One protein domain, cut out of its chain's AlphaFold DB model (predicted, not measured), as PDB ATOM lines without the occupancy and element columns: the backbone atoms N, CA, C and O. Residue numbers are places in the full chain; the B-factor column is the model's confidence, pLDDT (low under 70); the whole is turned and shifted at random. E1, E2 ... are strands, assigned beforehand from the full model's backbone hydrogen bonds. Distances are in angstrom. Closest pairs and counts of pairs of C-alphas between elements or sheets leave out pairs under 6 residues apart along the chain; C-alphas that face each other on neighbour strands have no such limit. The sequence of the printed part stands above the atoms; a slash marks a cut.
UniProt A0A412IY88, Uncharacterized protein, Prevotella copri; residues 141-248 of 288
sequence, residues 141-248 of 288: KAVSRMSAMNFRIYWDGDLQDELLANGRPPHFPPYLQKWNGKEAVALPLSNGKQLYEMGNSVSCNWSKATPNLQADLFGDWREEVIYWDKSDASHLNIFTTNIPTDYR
ATOM      1  N   LYS A 141     281.840 264.977 266.188       31.56
ATOM      2  CA  LYS A 141     283.020 264.145 266.436       31.56
ATOM      3  C   LYS A 141     282.657 262.728 266.008       31.56
ATOM      4  O   LYS A 141     281.584 262.252 266.377       31.56
ATOM      5  N   ALA A 142     283.521 262.076 265.228       34.22
ATOM      6  CA  ALA A 142     283.360 260.663 264.902       34.22
ATOM      7  C   ALA A 142     283.103 259.867 266.197       34.22
ATOM      8  O   ALA A 142     283.787 260.076 267.201       34.22
ATOM      9  N   VAL A 143     282.089 258.993 266.191       40.56
ATOM     10  CA  VAL A 143     281.663 258.213 267.375       40.56
ATOM     11  C   VAL A 143     282.770 257.245 267.838       40.56
ATOM     12  O   VAL A 143     282.760 256.774 268.975       40.56
ATOM     13  N   SER A 144     283.754 256.992 266.970       49.69
ATOM     14  CA  SER A 144     285.012 256.307 267.244       49.69
ATOM     15  C   SER A 144     286.134 256.979 266.445       49.69
ATOM     16  O   SER A 144     285.910 257.362 265.300       49.69
ATOM     17  N   ARG A 145     287.329 257.108 267.037       53.41
ATOM     18  CA  ARG A 145     288.566 257.488 266.320       53.41
ATOM     19  C   ARG A 145     289.211 256.308 265.586       53.41
ATOM     20  O   ARG A 145     290.183 256.492 264.865       53.41
ATOM     21  N   MET A 146     288.698 255.097 265.807       68.62
ATOM     22  CA  MET A 146     289.141 253.910 265.084       68.62
ATOM     23  C   MET A 146     288.506 253.899 263.696       68.62
ATOM     24  O   MET A 146     287.301 254.145 263.576       68.62
ATOM     25  N   SER A 147     289.311 253.572 262.688       83.88
ATOM     26  CA  SER A 147     288.840 253.264 261.339       83.88
ATOM     27  C   SER A 147     287.760 252.189 261.398       83.88
ATOM     28  O   SER A 147     287.906 251.194 262.116       83.88
ATOM     29  N   ALA A 148     286.651 252.398 260.689       90.75
ATOM     30  CA  ALA A 148     285.590 251.402 260.634       90.75
ATOM     31  C   ALA A 148     286.130 250.061 260.114       90.75
ATOM     32  O   ALA A 148     286.978 250.020 259.233       90.75
ATOM     33  N   MET A 149     285.634 248.961 260.678       92.06
ATOM     34  CA  MET A 149     285.971 247.591 260.269       92.06
ATOM     35  C   MET A 149     284.693 246.924 259.753       92.06
ATOM     36  O   MET A 149     284.102 246.051 260.403       92.06
ATOM     37  N   ASN A 150     284.167 247.477 258.663       95.62
ATOM     38  CA  ASN A 150     282.969 246.974 258.006       95.62
ATOM     39  C   ASN A 150     283.178 246.969 256.491       95.62
ATOM     40  O   ASN A 150     283.734 246.010 255.978       95.62
ATOM     41  N   PHE A 151     282.794 248.035 255.791       98.62
ATOM     42  CA  PHE A 151     282.969 248.147 254.345       98.62
ATOM     43  C   PHE A 151     283.908 249.312 254.020       98.62
ATOM     44  O   PHE A 151     283.847 250.361 254.667       98.62
ATOM     45  N   ARG A 152     284.743 249.108 253.004       98.38
ATOM     46  CA  ARG A 152     285.415 250.156 252.225       98.38
ATOM     47  C   ARG A 152     284.483 250.645 251.122       98.38
ATOM     48  O   ARG A 152     283.625 249.868 250.711       98.38
ATOM     49  N   ILE A 153     284.637 251.876 250.649       98.81
ATOM     50  CA  ILE A 153     283.831 252.433 249.558       98.81
ATOM     51  C   ILE A 153     284.601 253.521 248.805       98.81
ATOM     52  O   ILE A 153     285.165 254.410 249.430       98.81
ATOM     53  N   TYR A 154     284.555 253.518 247.476       98.75
ATOM     54  CA  TYR A 154     284.964 254.673 246.678       98.75
ATOM     55  C   TYR A 154     283.841 255.703 246.624       98.75
ATOM     56  O   TYR A 154     282.828 255.479 245.957       98.75
ATOM     57  N   TRP A 155     283.999 256.830 247.319       98.75
ATOM     58  CA  TRP A 155     282.933 257.818 247.460       98.75
ATOM     59  C   TRP A 155     283.317 259.214 246.970       98.75
ATOM     60  O   TRP A 155     282.482 259.898 246.369       98.75
ATOM     61  N   ASP A 156     284.532 259.686 247.240       97.75
ATOM     62  CA  ASP A 156     284.927 261.056 246.916       97.75
ATOM     63  C   ASP A 156     285.632 261.218 245.556       97.75
ATOM     64  O   ASP A 156     285.224 260.623 244.560       97.75
ATOM     65  N   GLY A 157     286.536 262.186 245.436       97.44
ATOM     66  CA  GLY A 157     287.179 262.542 244.178       97.44
ATOM     67  C   GLY A 157     288.582 261.968 243.996       97.44
ATOM     68  O   GLY A 157     289.079 262.026 242.866       97.44
ATOM     69  N   ASP A 158     289.232 261.488 245.063       97.88
ATOM     70  CA  ASP A 158     290.557 260.866 244.982       97.88
ATOM     71  C   ASP A 158     290.463 259.356 244.717       97.88
ATOM     72  O   ASP A 158     289.412 258.879 244.306       97.88
ATOM     73  N   LEU A 159     291.589 258.639 244.772       98.31
ATOM     74  CA  LEU A 159     291.661 257.214 244.410       98.31
ATOM     75  C   LEU A 159     291.717 256.300 245.638       98.31
ATOM     76  O   LEU A 159     291.853 255.087 245.479       98.31
ATOM     77  N   GLN A 160     291.651 256.887 246.833       98.12
ATOM     78  CA  GLN A 160     291.666 256.166 248.093       98.12
ATOM     79  C   GLN A 160     290.245 255.739 248.461       98.12
ATOM     80  O   GLN A 160     289.242 256.231 247.951       98.12
ATOM     81  N   ASP A 161     290.189 254.790 249.375       98.56
ATOM     82  CA  ASP A 161     288.987 254.281 249.984       98.56
ATOM     83  C   ASP A 161     288.486 255.175 251.118       98.56
ATOM     84  O   ASP A 161     289.204 255.549 252.052       98.56
ATOM     85  N   GLU A 162     287.182 255.410 251.103       98.44
ATOM     86  CA  GLU A 162     286.418 255.792 252.277       98.44
ATOM     87  C   GLU A 162     285.951 254.549 253.037       98.44
ATOM     88  O   GLU A 162     286.046 253.409 252.581       98.44
ATOM     89  N   LEU A 163     285.395 254.769 254.226       97.94
ATOM     90  CA  LEU A 163     284.900 253.705 255.088       97.94
ATOM     91  C   LEU A 163     283.422 253.915 255.420       97.94
ATOM     92  O   LEU A 163     283.014 254.991 255.872       97.94
ATOM     93  N   LEU A 164     282.626 252.857 255.288       96.88
ATOM     94  CA  LEU A 164     281.257 252.811 255.793       96.88
ATOM     95  C   LEU A 164     281.261 252.422 257.272       96.88
ATOM     96  O   LEU A 164     281.427 251.262 257.667       96.88
ATOM     97  N   ALA A 165     281.040 253.424 258.110       92.81
ATOM     98  CA  ALA A 165     280.952 253.297 259.548       92.81
ATOM     99  C   ALA A 165     279.498 253.226 260.021       92.81
ATOM    100  O   ALA A 165     278.547 253.549 259.312       92.81
ATOM    101  N   ASN A 166     279.325 252.795 261.267       92.81
ATOM    102  CA  ASN A 166     278.012 252.633 261.870       92.81
ATOM    103  C   ASN A 166     277.996 253.191 263.287       92.81
ATOM    104  O   ASN A 166     278.974 253.087 264.034       92.81
ATOM    105  N   GLY A 167     276.884 253.821 263.656       89.19
ATOM    106  CA  GLY A 167     276.625 254.218 265.030       89.19
ATOM    107  C   GLY A 167     276.300 253.014 265.915       89.19
ATOM    108  O   GLY A 167     276.581 251.861 265.600       89.19
ATOM    109  N   ARG A 168     275.685 253.287 267.061       87.31
ATOM    110  CA  ARG A 168     275.405 252.277 268.089       87.31
ATOM    111  C   ARG A 168     273.988 251.682 267.957       87.31
ATOM    112  O   ARG A 168     273.160 252.234 267.225       87.31
ATOM    113  N   PRO A 169     273.695 250.570 268.664       83.69
ATOM    114  CA  PRO A 169     272.344 250.021 268.774       83.69
ATOM    115  C   PRO A 169     271.294 251.075 269.175       83.69
ATOM    116  O   PRO A 169     271.638 252.068 269.822       83.69
ATOM    117  N   PRO A 170     270.003 250.852 268.863       81.56
ATOM    118  CA  PRO A 170     269.445 249.614 268.302       81.56
ATOM    119  C   PRO A 170     269.408 249.554 266.768       81.56
ATOM    120  O   PRO A 170     269.096 248.507 266.222       81.56
ATOM    121  N   HIS A 171     269.715 250.641 266.056       81.69
ATOM    122  CA  HIS A 171     269.511 250.701 264.599       81.69
ATOM    123  C   HIS A 171     270.779 250.946 263.779       81.69
ATOM    124  O   HIS A 171     270.671 251.064 262.565       81.69
ATOM    125  N   PHE A 172     271.949 251.033 264.428       93.31
ATOM    126  CA  PHE A 172     273.260 251.143 263.775       93.31
ATOM    127  C   PHE A 172     273.257 252.141 262.601       93.31
ATOM    128  O   PHE A 172     273.376 251.739 261.448       93.31
ATOM    129  N   PRO A 173     273.052 253.445 262.871       94.62
ATOM    130  CA  PRO A 173     272.906 254.441 261.813       94.62
ATOM    131  C   PRO A 173     274.183 254.524 260.951       94.62
ATOM    132  O   PRO A 173     275.258 254.722 261.529       94.62
ATOM    133  N   PRO A 174     274.091 254.393 259.614       96.94
ATOM    134  CA  PRO A 174     275.248 254.400 258.721       96.94
ATOM    135  C   PRO A 174     275.803 255.809 258.518       96.94
ATOM    136  O   PRO A 174     275.041 256.769 258.394       96.94
ATOM    137  N   TYR A 175     277.123 255.949 258.445       96.75
ATOM    138  CA  TYR A 175     277.802 257.205 258.115       96.75
ATOM    139  C   TYR A 175     279.143 256.938 257.426       96.75
ATOM    140  O   TYR A 175     279.724 255.869 257.592       96.75
ATOM    141  N   LEU A 176     279.646 257.914 256.672       97.38
ATOM    142  CA  LEU A 176     280.923 257.806 255.967       97.38
ATOM    143  C   LEU A 176     282.072 258.341 256.824       97.38
ATOM    144  O   LEU A 176     281.928 259.333 257.554       97.38
ATOM    145  N   GLN A 177     283.230 257.703 256.709       96.06
ATOM    146  CA  GLN A 177     284.505 258.192 257.216       96.06
ATOM    147  C   GLN A 177     285.533 258.266 256.085       96.06
ATOM    148  O   GLN A 177     285.472 257.482 255.147       96.06
ATOM    149  N   LYS A 178     286.507 259.164 256.225       95.56
ATOM    150  CA  LYS A 178     287.709 259.230 255.392       95.56
ATOM    151  C   LYS A 178     288.945 259.271 256.278       95.56
ATOM    152  O   LYS A 178     288.926 259.880 257.354       95.56
ATOM    153  N   TRP A 179     290.013 258.619 255.847       93.62
ATOM    154  CA  TRP A 179     291.306 258.701 256.511       93.62
ATOM    155  C   TRP A 179     291.971 260.053 256.240       93.62
ATOM    156  O   TRP A 179     291.983 260.540 255.115       93.62
ATOM    157  N   ASN A 180     292.525 260.689 257.273       90.56
ATOM    158  CA  ASN A 180     293.200 261.988 257.134       90.56
ATOM    159  C   ASN A 180     294.738 261.903 257.194       90.56
ATOM    160  O   ASN A 180     295.395 262.913 257.450       90.56
ATOM    161  N   GLY A 181     295.305 260.702 257.038       87.38
ATOM    162  CA  GLY A 181     296.732 260.419 257.243       87.38
ATOM    163  C   GLY A 181     297.103 260.066 258.690       87.38
ATOM    164  O   GLY A 181     298.266 259.808 258.986       87.38
ATOM    165  N   LYS A 182     296.144 260.087 259.624       83.81
ATOM    166  CA  LYS A 182     296.390 259.772 261.041       83.81
ATOM    167  C   LYS A 182     295.258 259.007 261.716       83.81
ATOM    168  O   LYS A 182     295.530 258.137 262.541       83.81
ATOM    169  N   GLU A 183     294.018 259.403 261.463       86.44
ATOM    170  CA  GLU A 183     292.814 258.768 261.996       86.44
ATOM    171  C   GLU A 183     291.661 258.878 260.991       86.44
ATOM    172  O   GLU A 183     291.651 259.758 260.125       86.44
ATOM    173  N   ALA A 184     290.667 257.998 261.123       89.94
ATOM    174  CA  ALA A 184     289.433 258.106 260.360       89.94
ATOM    175  C   ALA A 184     288.561 259.231 260.937       89.94
ATOM    176  O   ALA A 184     288.233 259.252 262.128       89.94
ATOM    177  N   VAL A 185     288.163 260.171 260.086       91.44
ATOM    178  CA  VAL A 185     287.280 261.289 260.430       91.44
ATOM    179  C   VAL A 185     285.979 261.183 259.654       91.44
ATOM    180  O   VAL A 185     285.934 260.581 258.591       91.44
ATOM    181  N   ALA A 186     284.897 261.753 260.181       93.50
ATOM    182  CA  ALA A 186     283.614 261.734 259.486       93.50
ATOM    183  C   ALA A 186     283.704 262.487 258.146       93.50
ATOM    184  O   ALA A 186     284.143 263.638 258.122       93.50
ATOM    185  N   LEU A 187     283.234 261.860 257.068       95.56
ATOM    186  CA  LEU A 187     283.101 262.464 255.745       95.56
ATOM    187  C   LEU A 187     281.617 262.772 255.499       95.56
ATOM    188  O   LEU A 187     280.840 261.847 255.278       95.56
ATOM    189  N   PRO A 188     281.161 264.026 255.629       95.12
ATOM    190  CA  PRO A 188     279.778 264.365 255.318       95.12
ATOM    191  C   PRO A 188     279.530 264.342 253.804       95.12
ATOM    192  O   PRO A 188     280.423 264.599 253.000       95.12
ATOM    193  N   LEU A 189     278.274 264.115 253.429       95.50
ATOM    194  CA  LEU A 189     277.768 264.361 252.083       95.50
ATOM    195  C   LEU A 189     277.924 265.852 251.730       95.50
ATOM    196  O   LEU A 189     278.036 266.712 252.607       95.50
ATOM    197  N   SER A 190     277.834 266.195 250.444       92.31
ATOM    198  CA  SER A 190     277.989 267.581 249.959       92.31
ATOM    199  C   SER A 190     277.020 268.605 250.570       92.31
ATOM    200  O   SER A 190     277.292 269.803 250.553       92.31
ATOM    201  N   ASN A 191     275.900 268.155 251.140       92.50
ATOM    202  CA  ASN A 191     274.933 268.996 251.851       92.50
ATOM    203  C   ASN A 191     275.243 269.170 253.356       92.50
ATOM    204  O   ASN A 191     274.426 269.737 254.083       92.50
ATOM    205  N   GLY A 192     276.385 268.667 253.831       94.50
ATOM    206  CA  GLY A 192     276.824 268.738 255.226       94.50
ATOM    207  C   GLY A 192     276.199 267.700 256.162       94.50
ATOM    208  O   GLY A 192     276.459 267.759 257.362       94.50
ATOM    209  N   LYS A 193     275.384 266.772 255.647       95.44
ATOM    210  CA  LYS A 193     274.735 265.699 256.421       95.44
ATOM    211  C   LYS A 193     275.433 264.354 256.237       95.44
ATOM    212  O   LYS A 193     276.220 264.179 255.316       95.44
ATOM    213  N   GLN A 194     275.106 263.386 257.084       95.94
ATOM    214  CA  GLN A 194     275.481 261.977 256.945       95.94
ATOM    215  C   GLN A 194     274.354 261.121 256.348       95.94
ATOM    216  O   GLN A 194     273.199 261.547 256.292       95.94
ATOM    217  N   LEU A 195     274.682 259.889 255.935       96.75
ATOM    218  CA  LEU A 195     273.735 258.934 255.334       96.75
ATOM    219  C   LEU A 195     272.488 258.721 256.213       96.75
ATOM    220  O   LEU A 195     271.364 258.855 255.736       96.75
ATOM    221  N   TYR A 196     272.665 258.484 257.518       95.50
ATOM    222  CA  TYR A 196     271.552 258.273 258.458       95.50
ATOM    223  C   TYR A 196     270.622 259.484 258.657       95.50
ATOM    224  O   TYR A 196     269.506 259.333 259.159       95.50
ATOM    225  N   GLU A 197     271.061 260.694 258.299       95.88
ATOM    226  CA  GLU A 197     270.254 261.921 258.382       95.88
ATOM    227  C   GLU A 197     269.372 262.124 257.137       95.88
ATOM    228  O   GLU A 197     268.619 263.100 257.049       95.88
ATOM    229  N   MET A 198     269.470 261.210 256.170       95.94
ATOM    230  CA  MET A 198     268.769 261.232 254.895       95.94
ATOM    231  C   MET A 198     267.865 259.999 254.781       95.94
ATOM    232  O   MET A 198     268.301 258.873 255.014       95.94
ATOM    233  N   GLY A 199     266.586 260.212 254.453       93.62
ATOM    234  CA  GLY A 199     265.618 259.125 254.228       93.62
ATOM    235  C   GLY A 199     265.456 258.149 255.403       93.62
ATOM    236  O   GLY A 199     265.175 256.981 255.191       93.62
ATOM    237  N   ASN A 200     265.736 258.585 256.640       95.06
ATOM    238  CA  ASN A 200     265.781 257.722 257.831       95.06
ATOM    239  C   ASN A 200     266.602 256.429 257.635       95.06
ATOM    240  O   ASN A 200     266.250 255.378 258.180       95.06
ATOM    241  N   SER A 201     267.679 256.514 256.853       96.62
ATOM    242  CA  SER A 201     268.484 255.363 256.452       96.62
ATOM    243  C   SER A 201     269.091 254.644 257.651       96.62
ATOM    244  O   SER A 201     269.632 255.273 258.568       96.62
ATOM    245  N   VAL A 202     269.019 253.317 257.633       96.12
ATOM    246  CA  VAL A 202     269.579 252.443 258.668       96.12
ATOM    247  C   VAL A 202     270.209 251.198 258.066       96.12
ATOM    248  O   VAL A 202     269.802 250.718 257.010       96.12
ATOM    249  N   SER A 203     271.191 250.657 258.775       96.69
ATOM    250  CA  SER A 203     271.881 249.442 258.365       96.69
ATOM    251  C   SER A 203     271.042 248.180 258.600       96.69
ATOM    252  O   SER A 203     270.092 248.153 259.389       96.69
ATOM    253  N   CYS A 204     271.404 247.112 257.899       95.75
ATOM    254  CA  CYS A 204     270.833 245.776 258.013       95.75
ATOM    255  C   CYS A 204     271.614 244.908 259.012       95.75
ATOM    256  O   CYS A 204     272.713 245.248 259.452       95.75
ATOM    257  N   ASN A 205     271.062 243.733 259.329       95.88
ATOM    258  CA  ASN A 205     271.791 242.634 259.977       95.88
ATOM    259  C   ASN A 205     272.366 242.962 261.371       95.88
ATOM    260  O   ASN A 205     273.428 242.476 261.761       95.88
ATOM    261  N   TRP A 206     271.634 243.769 262.150       93.12
ATOM    262  CA  TRP A 206     271.964 244.122 263.536       93.12
ATOM    263  C   TRP A 206     273.407 244.634 263.682       93.12
ATOM    264  O   TRP A 206     273.778 245.599 263.026       93.12
ATOM    265  N   SER A 207     274.231 244.003 264.522       92.06
ATOM    266  CA  SER A 207     275.605 244.429 264.789       92.06
ATOM    267  C   SER A 207     276.542 244.278 263.597       92.06
ATOM    268  O   SER A 207     277.563 244.966 263.569       92.06
ATOM    269  N   LYS A 208     276.224 243.430 262.606       95.62
ATOM    270  CA  LYS A 208     276.972 243.392 261.339       95.62
ATOM    271  C   LYS A 208     276.799 244.708 260.575       95.62
ATOM    272  O   LYS A 208     277.763 245.167 259.979       95.62
ATOM    273  N   ALA A 209     275.645 245.365 260.723       96.75
ATOM    274  CA  ALA A 209     275.405 246.750 260.324       96.75
ATOM    275  C   ALA A 209     275.813 247.041 258.868       96.75
ATOM    276  O   ALA A 209     276.586 247.952 258.583       96.75
ATOM    277  N   THR A 210     275.312 246.228 257.947       98.19
ATOM    278  CA  THR A 210     275.673 246.251 256.520       98.19
ATOM    279  C   THR A 210     274.700 247.117 255.715       98.19
ATOM    280  O   THR A 210     273.551 247.287 256.140       98.19
ATOM    281  N   PRO A 211     275.111 247.692 254.573       98.31
ATOM    282  CA  PRO A 211     274.154 248.265 253.630       98.31
ATOM    283  C   PRO A 211     273.237 247.175 253.059       98.31
ATOM    284  O   PRO A 211     273.532 245.982 253.145       98.31
ATOM    285  N   ASN A 212     272.118 247.577 252.452       98.25
ATOM    286  CA  ASN A 212     271.338 246.668 251.610       98.25
ATOM    287  C   ASN A 212     272.166 246.214 250.400       98.25
ATOM    288  O   ASN A 212     272.078 245.054 250.007       98.25
ATOM    289  N   LEU A 213     272.942 247.139 249.828       98.88
ATOM    290  CA  LEU A 213     273.919 246.896 248.773       98.88
ATOM    291  C   LEU A 213     274.907 248.070 248.709       98.88
ATOM    292  O   LEU A 213     274.496 249.217 248.876       98.88
ATOM    293  N   GLN A 214     276.171 247.787 248.419       98.88
ATOM    294  CA  GLN A 214     277.153 248.745 247.911       98.88
ATOM    295  C   GLN A 214     277.637 248.273 246.536       98.88
ATOM    296  O   GLN A 214     278.051 247.117 246.417       98.88
ATOM    297  N   ALA A 215     277.566 249.127 245.516       98.94
ATOM    298  CA  ALA A 215     278.071 248.836 244.173       98.94
ATOM    299  C   ALA A 215     278.154 250.114 243.318       98.94
ATOM    300  O   ALA A 215     277.311 250.989 243.479       98.94
ATOM    301  N   ASP A 216     279.075 250.191 242.356       98.88
ATOM    302  CA  ASP A 216     278.941 251.076 241.182       98.88
ATOM    303  C   ASP A 216     277.740 250.587 240.352       98.88
ATOM    304  O   ASP A 216     277.811 249.579 239.646       98.88
ATOM    305  N   LEU A 217     276.585 251.226 240.526       98.69
ATOM    306  CA  LEU A 217     275.343 250.843 239.856       98.69
ATOM    307  C   LEU A 217     275.096 251.703 238.622       98.69
ATOM    308  O   LEU A 217     274.470 251.239 237.662       98.69
ATOM    309  N   PHE A 218     275.508 252.966 238.678       98.50
ATOM    310  CA  PHE A 218     275.333 253.935 237.612       98.50
ATOM    311  C   PHE A 218     276.228 255.162 237.816       98.50
ATOM    312  O   PHE A 218     276.607 255.511 238.919       98.50
ATOM    313  N   GLY A 219     276.439 255.923 236.742       98.25
ATOM    314  CA  GLY A 219     277.246 257.139 236.801       98.25
ATOM    315  C   GLY A 219     278.671 256.867 236.342       98.25
ATOM    316  O   GLY A 219     278.861 256.351 235.240       98.25
ATOM    317  N   ASP A 220     279.647 257.304 237.130       98.31
ATOM    318  CA  ASP A 220     281.049 256.948 236.925       98.31
ATOM    319  C   ASP A 220     281.477 255.857 237.911       98.31
ATOM    320  O   ASP A 220     280.645 255.147 238.444       98.31
ATOM    321  N   TRP A 221     282.778 255.689 238.114       98.62
ATOM    322  CA  TRP A 221     283.361 254.541 238.802       98.62
ATOM    323  C   TRP A 221     283.127 254.477 240.317       98.62
ATOM    324  O   TRP A 221     283.577 253.531 240.955       98.62
ATOM    325  N   ARG A 222     282.504 255.489 240.923       98.81
ATOM    326  CA  ARG A 222     282.302 255.508 242.378       98.81
ATOM    327  C   ARG A 222     281.065 254.728 242.753       98.81
ATOM    328  O   ARG A 222     280.158 254.529 241.958       98.81
ATOM    329  N   GLU A 223     281.060 254.264 243.986       98.94
ATOM    330  CA  GLU A 223     280.104 253.269 244.427       98.94
ATOM    331  C   GLU A 223     278.867 253.941 245.023       98.94
ATOM    332  O   GLU A 223     278.947 254.764 245.942       98.94
ATOM    333  N   GLU A 224     277.692 253.536 244.551       98.88
ATOM    334  CA  GLU A 224     276.446 253.795 245.248       98.88
ATOM    335  C   GLU A 224     276.332 252.930 246.504       98.88
ATOM    336  O   GLU A 224     276.799 251.789 246.571       98.88
ATOM    337  N   VAL A 225     275.597 253.443 247.492       98.81
ATOM    338  CA  VAL A 225     275.192 252.670 248.669       98.81
ATOM    339  C   VAL A 225     273.684 252.746 248.880       98.81
ATOM    340  O   VAL A 225     273.063 253.803 248.746       98.81
ATOM    341  N   ILE A 226     273.076 251.605 249.204       98.69
ATOM    342  CA  ILE A 226     271.639 251.453 249.417       98.69
ATOM    343  C   ILE A 226     271.366 251.130 250.883       98.69
ATOM    344  O   ILE A 226     271.934 250.190 251.440       98.69
ATOM    345  N   TYR A 227     270.427 251.859 251.480       98.25
ATOM    346  CA  TYR A 227     269.891 251.588 252.815       98.25
ATOM    347  C   TYR A 227     268.364 251.615 252.803       98.25
ATOM    348  O   TYR A 227     267.753 252.326 252.009       98.25
ATOM    349  N   TRP A 228     267.734 250.879 253.711       96.81
ATOM    350  CA  TRP A 228     266.285 250.900 253.888       96.81
ATOM    351  C   TRP A 228     265.849 252.037 254.820       96.81
ATOM    352  O   TRP A 228     266.587 252.446 255.724       96.81
ATOM    353  N   ASP A 229     264.639 252.553 254.602       96.06
ATOM    354  CA  ASP A 229     264.019 253.557 255.471       96.06
ATOM    355  C   ASP A 229     263.354 252.869 256.681       96.06
ATOM    356  O   ASP A 229     262.378 252.124 256.540       96.06
ATOM    357  N   LYS A 230     263.844 253.142 257.902       94.38
ATOM    358  CA  LYS A 230     263.281 252.542 259.131       94.38
ATOM    359  C   LYS A 230     261.837 252.937 259.442       94.38
ATOM    360  O   LYS A 230     261.231 252.332 260.324       94.38
ATOM    361  N   SER A 231     261.323 254.000 258.830       94.12
ATOM    362  CA  SER A 231     259.993 254.535 259.114       94.12
ATOM    363  C   SER A 231     258.873 253.735 258.446       94.12
ATOM    364  O   SER A 231     257.763 253.728 258.977       94.12
ATOM    365  N   ASP A 232     259.160 253.005 257.361       93.00
ATOM    366  CA  ASP A 232     258.160 252.185 256.660       93.00
ATOM    367  C   ASP A 232     258.659 250.849 256.078       93.00
ATOM    368  O   ASP A 232     257.839 250.057 255.604       93.00
ATOM    369  N   ALA A 233     259.966 250.573 256.116       85.12
ATOM    370  CA  ALA A 233     260.592 249.352 255.600       85.12
ATOM    371  C   ALA A 233     260.243 248.973 254.148       85.12
ATOM    372  O   ALA A 233     260.497 247.845 253.729       85.12
ATOM    373  N   SER A 234     259.670 249.903 253.384       94.12
ATOM    374  CA  SER A 234     259.190 249.686 252.017       94.12
ATOM    375  C   SER A 234     259.926 250.564 251.007       94.12
ATOM    376  O   SER A 234     259.844 250.308 249.806       94.12
ATOM    377  N   HIS A 235     260.672 251.566 251.481       96.75
ATOM    378  CA  HIS A 235     261.537 252.400 250.656       96.75
ATOM    379  C   HIS A 235     263.013 252.031 250.807       96.75
ATOM    380  O   HIS A 235     263.511 251.741 251.899       96.75
ATOM    381  N   LEU A 236     263.713 252.096 249.675       97.88
ATOM    382  CA  LEU A 236     265.165 252.051 249.595       97.88
ATOM    383  C   LEU A 236     265.680 253.443 249.237       97.88
ATOM    384  O   LEU A 236     265.235 254.049 248.262       97.88
ATOM    385  N   ASN A 237     266.641 253.923 250.014       97.88
ATOM    386  CA  ASN A 237     267.399 255.130 249.737       97.88
ATOM    387  C   ASN A 237     268.679 254.729 249.013       97.88
ATOM    388  O   ASN A 237     269.512 254.027 249.585       97.88
ATOM    389  N   ILE A 238     268.822 255.176 247.767       98.50
ATOM    390  CA  ILE A 238     270.030 254.974 246.968       98.50
ATOM    391  C   ILE A 238     270.830 256.272 247.006       98.50
ATOM    392  O   ILE A 238     270.321 257.333 246.633       98.50
ATOM    393  N   PHE A 239     272.068 256.187 247.476       98.62
ATOM    394  CA  PHE A 239     272.989 257.307 247.575       98.62
ATOM    395  C   PHE A 239     274.055 257.185 246.498       98.62
ATOM    396  O   PHE A 239     274.715 256.158 246.427       98.62
ATOM    397  N   THR A 240     274.238 258.252 245.724       98.50
ATOM    398  CA  THR A 240     275.348 258.432 244.783       98.50
ATOM    399  C   THR A 240     276.109 259.705 245.147       98.50
ATOM    400  O   THR A 240     275.530 260.642 245.718       98.50
ATOM    401  N   THR A 241     277.402 259.741 244.850       98.12
ATOM    402  CA  THR A 241     278.248 260.901 245.125       98.12
ATOM    403  C   THR A 241     278.042 262.008 244.090       98.12
ATOM    404  O   THR A 241     277.730 261.777 242.925       98.12
ATOM    405  N   ASN A 242     278.229 263.254 244.514       96.81
ATOM    406  CA  ASN A 242     278.287 264.419 243.627       96.81
ATOM    407  C   ASN A 242     279.575 265.232 243.821       96.81
ATOM    408  O   ASN A 242     279.660 266.384 243.388       96.81
ATOM    409  N   ILE A 243     280.557 264.655 244.512       97.62
ATOM    410  CA  ILE A 243     281.894 265.224 244.643       97.62
ATOM    411  C   ILE A 243     282.570 265.066 243.275       97.62
ATOM    412  O   ILE A 243     282.517 263.977 242.730       97.62
ATOM    413  N   PRO A 244     283.151 266.096 242.648       97.00
ATOM    414  CA  PRO A 244     283.851 265.911 241.376       97.00
ATOM    415  C   PRO A 244     285.131 265.080 241.537       97.00
ATOM    416  O   PRO A 244     285.841 265.238 242.527       97.00
ATOM    417  N   THR A 245     285.463 264.269 240.532       97.81
ATOM    418  CA  THR A 245     286.752 263.569 240.423       97.81
ATOM    419  C   THR A 245     287.498 264.019 239.166       97.81
ATOM    420  O   THR A 245     286.883 264.347 238.148       97.81
ATOM    421  N   ASP A 246     288.829 264.043 239.240       97.62
ATOM    422  CA  ASP A 246     289.710 264.279 238.089       97.62
ATOM    423  C   ASP A 246     290.148 262.956 237.425       97.62
ATOM    424  O   ASP A 246     291.024 262.967 236.557       97.62
ATOM    425  N   TYR A 247     289.557 261.824 237.818       98.31
ATOM    426  CA  TYR A 247     289.915 260.493 237.341       98.31
ATOM    427  C   TYR A 247     288.782 259.835 236.562       98.31
ATOM    428  O   TYR A 247     287.608 259.910 236.927       98.31
ATOM    429  N   ARG A 248     289.154 259.151 235.483       98.00
ATOM    430  CA  ARG A 248     288.286 258.280 234.707       98.00
ATOM    431  C   ARG A 248     288.747 256.843 234.884       98.00
ATOM    432  O   ARG A 248     289.909 256.520 234.656       98.00
TER     433      ARG A 248
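Overview. This is residues 141 to 248 of the 288 residues of an uncharacterized protein of Prevotella copri (UniProt A0A412IY88). With little regular structure, this loop-rich body is built on two small antiparallel sheets, E1-E2-E3-E4 and E5-E6-E7, whose edge strands E1 and E5 come nearest; a long loop, residues 187 to 212, joins them. Each is a meander, each strand the antiparallel neighbour of the one before. The printed part has 108 residues, 30 in seven named strands, and no named helix: all strand, compact, radius of gyration of the C-alphas 13.2 A, spans 38 by 31 by 23 A.

Arrangement. E2, residues 162 to 166, and E3, residues 174 to 179, form a hairpin at 141 degrees, N 163 to O 177 2.9 A. E1, residues 151 to 153, neighbours E2, N 153 to O 162 2.8 A. E4, residues 184 to 186, neighbours E3, N 178 to O 185 2.8 A. E6, residues 224 to 229, neighbours E5, residues 213 to 215, N 226 to O 213 2.8 A, and E7, residues 236 to 239, N 237 to O 227 2.8 A. The closest C-alphas of E1 and E5, Ile 153 and Gln 214, are 7.8 A apart.

Along the chain. E3 spans 16.8 A and E6 16.1 A. C-alpha 151 begins E1 at (282.969, 248.147, 254.345); C-alpha 239 ends E7 at (272.989, 257.307, 247.575).

Size, cuts and confidence. The printed part has no cut. E4 to E5 is a long link. Residues 141 to 146 have pLDDT under 70.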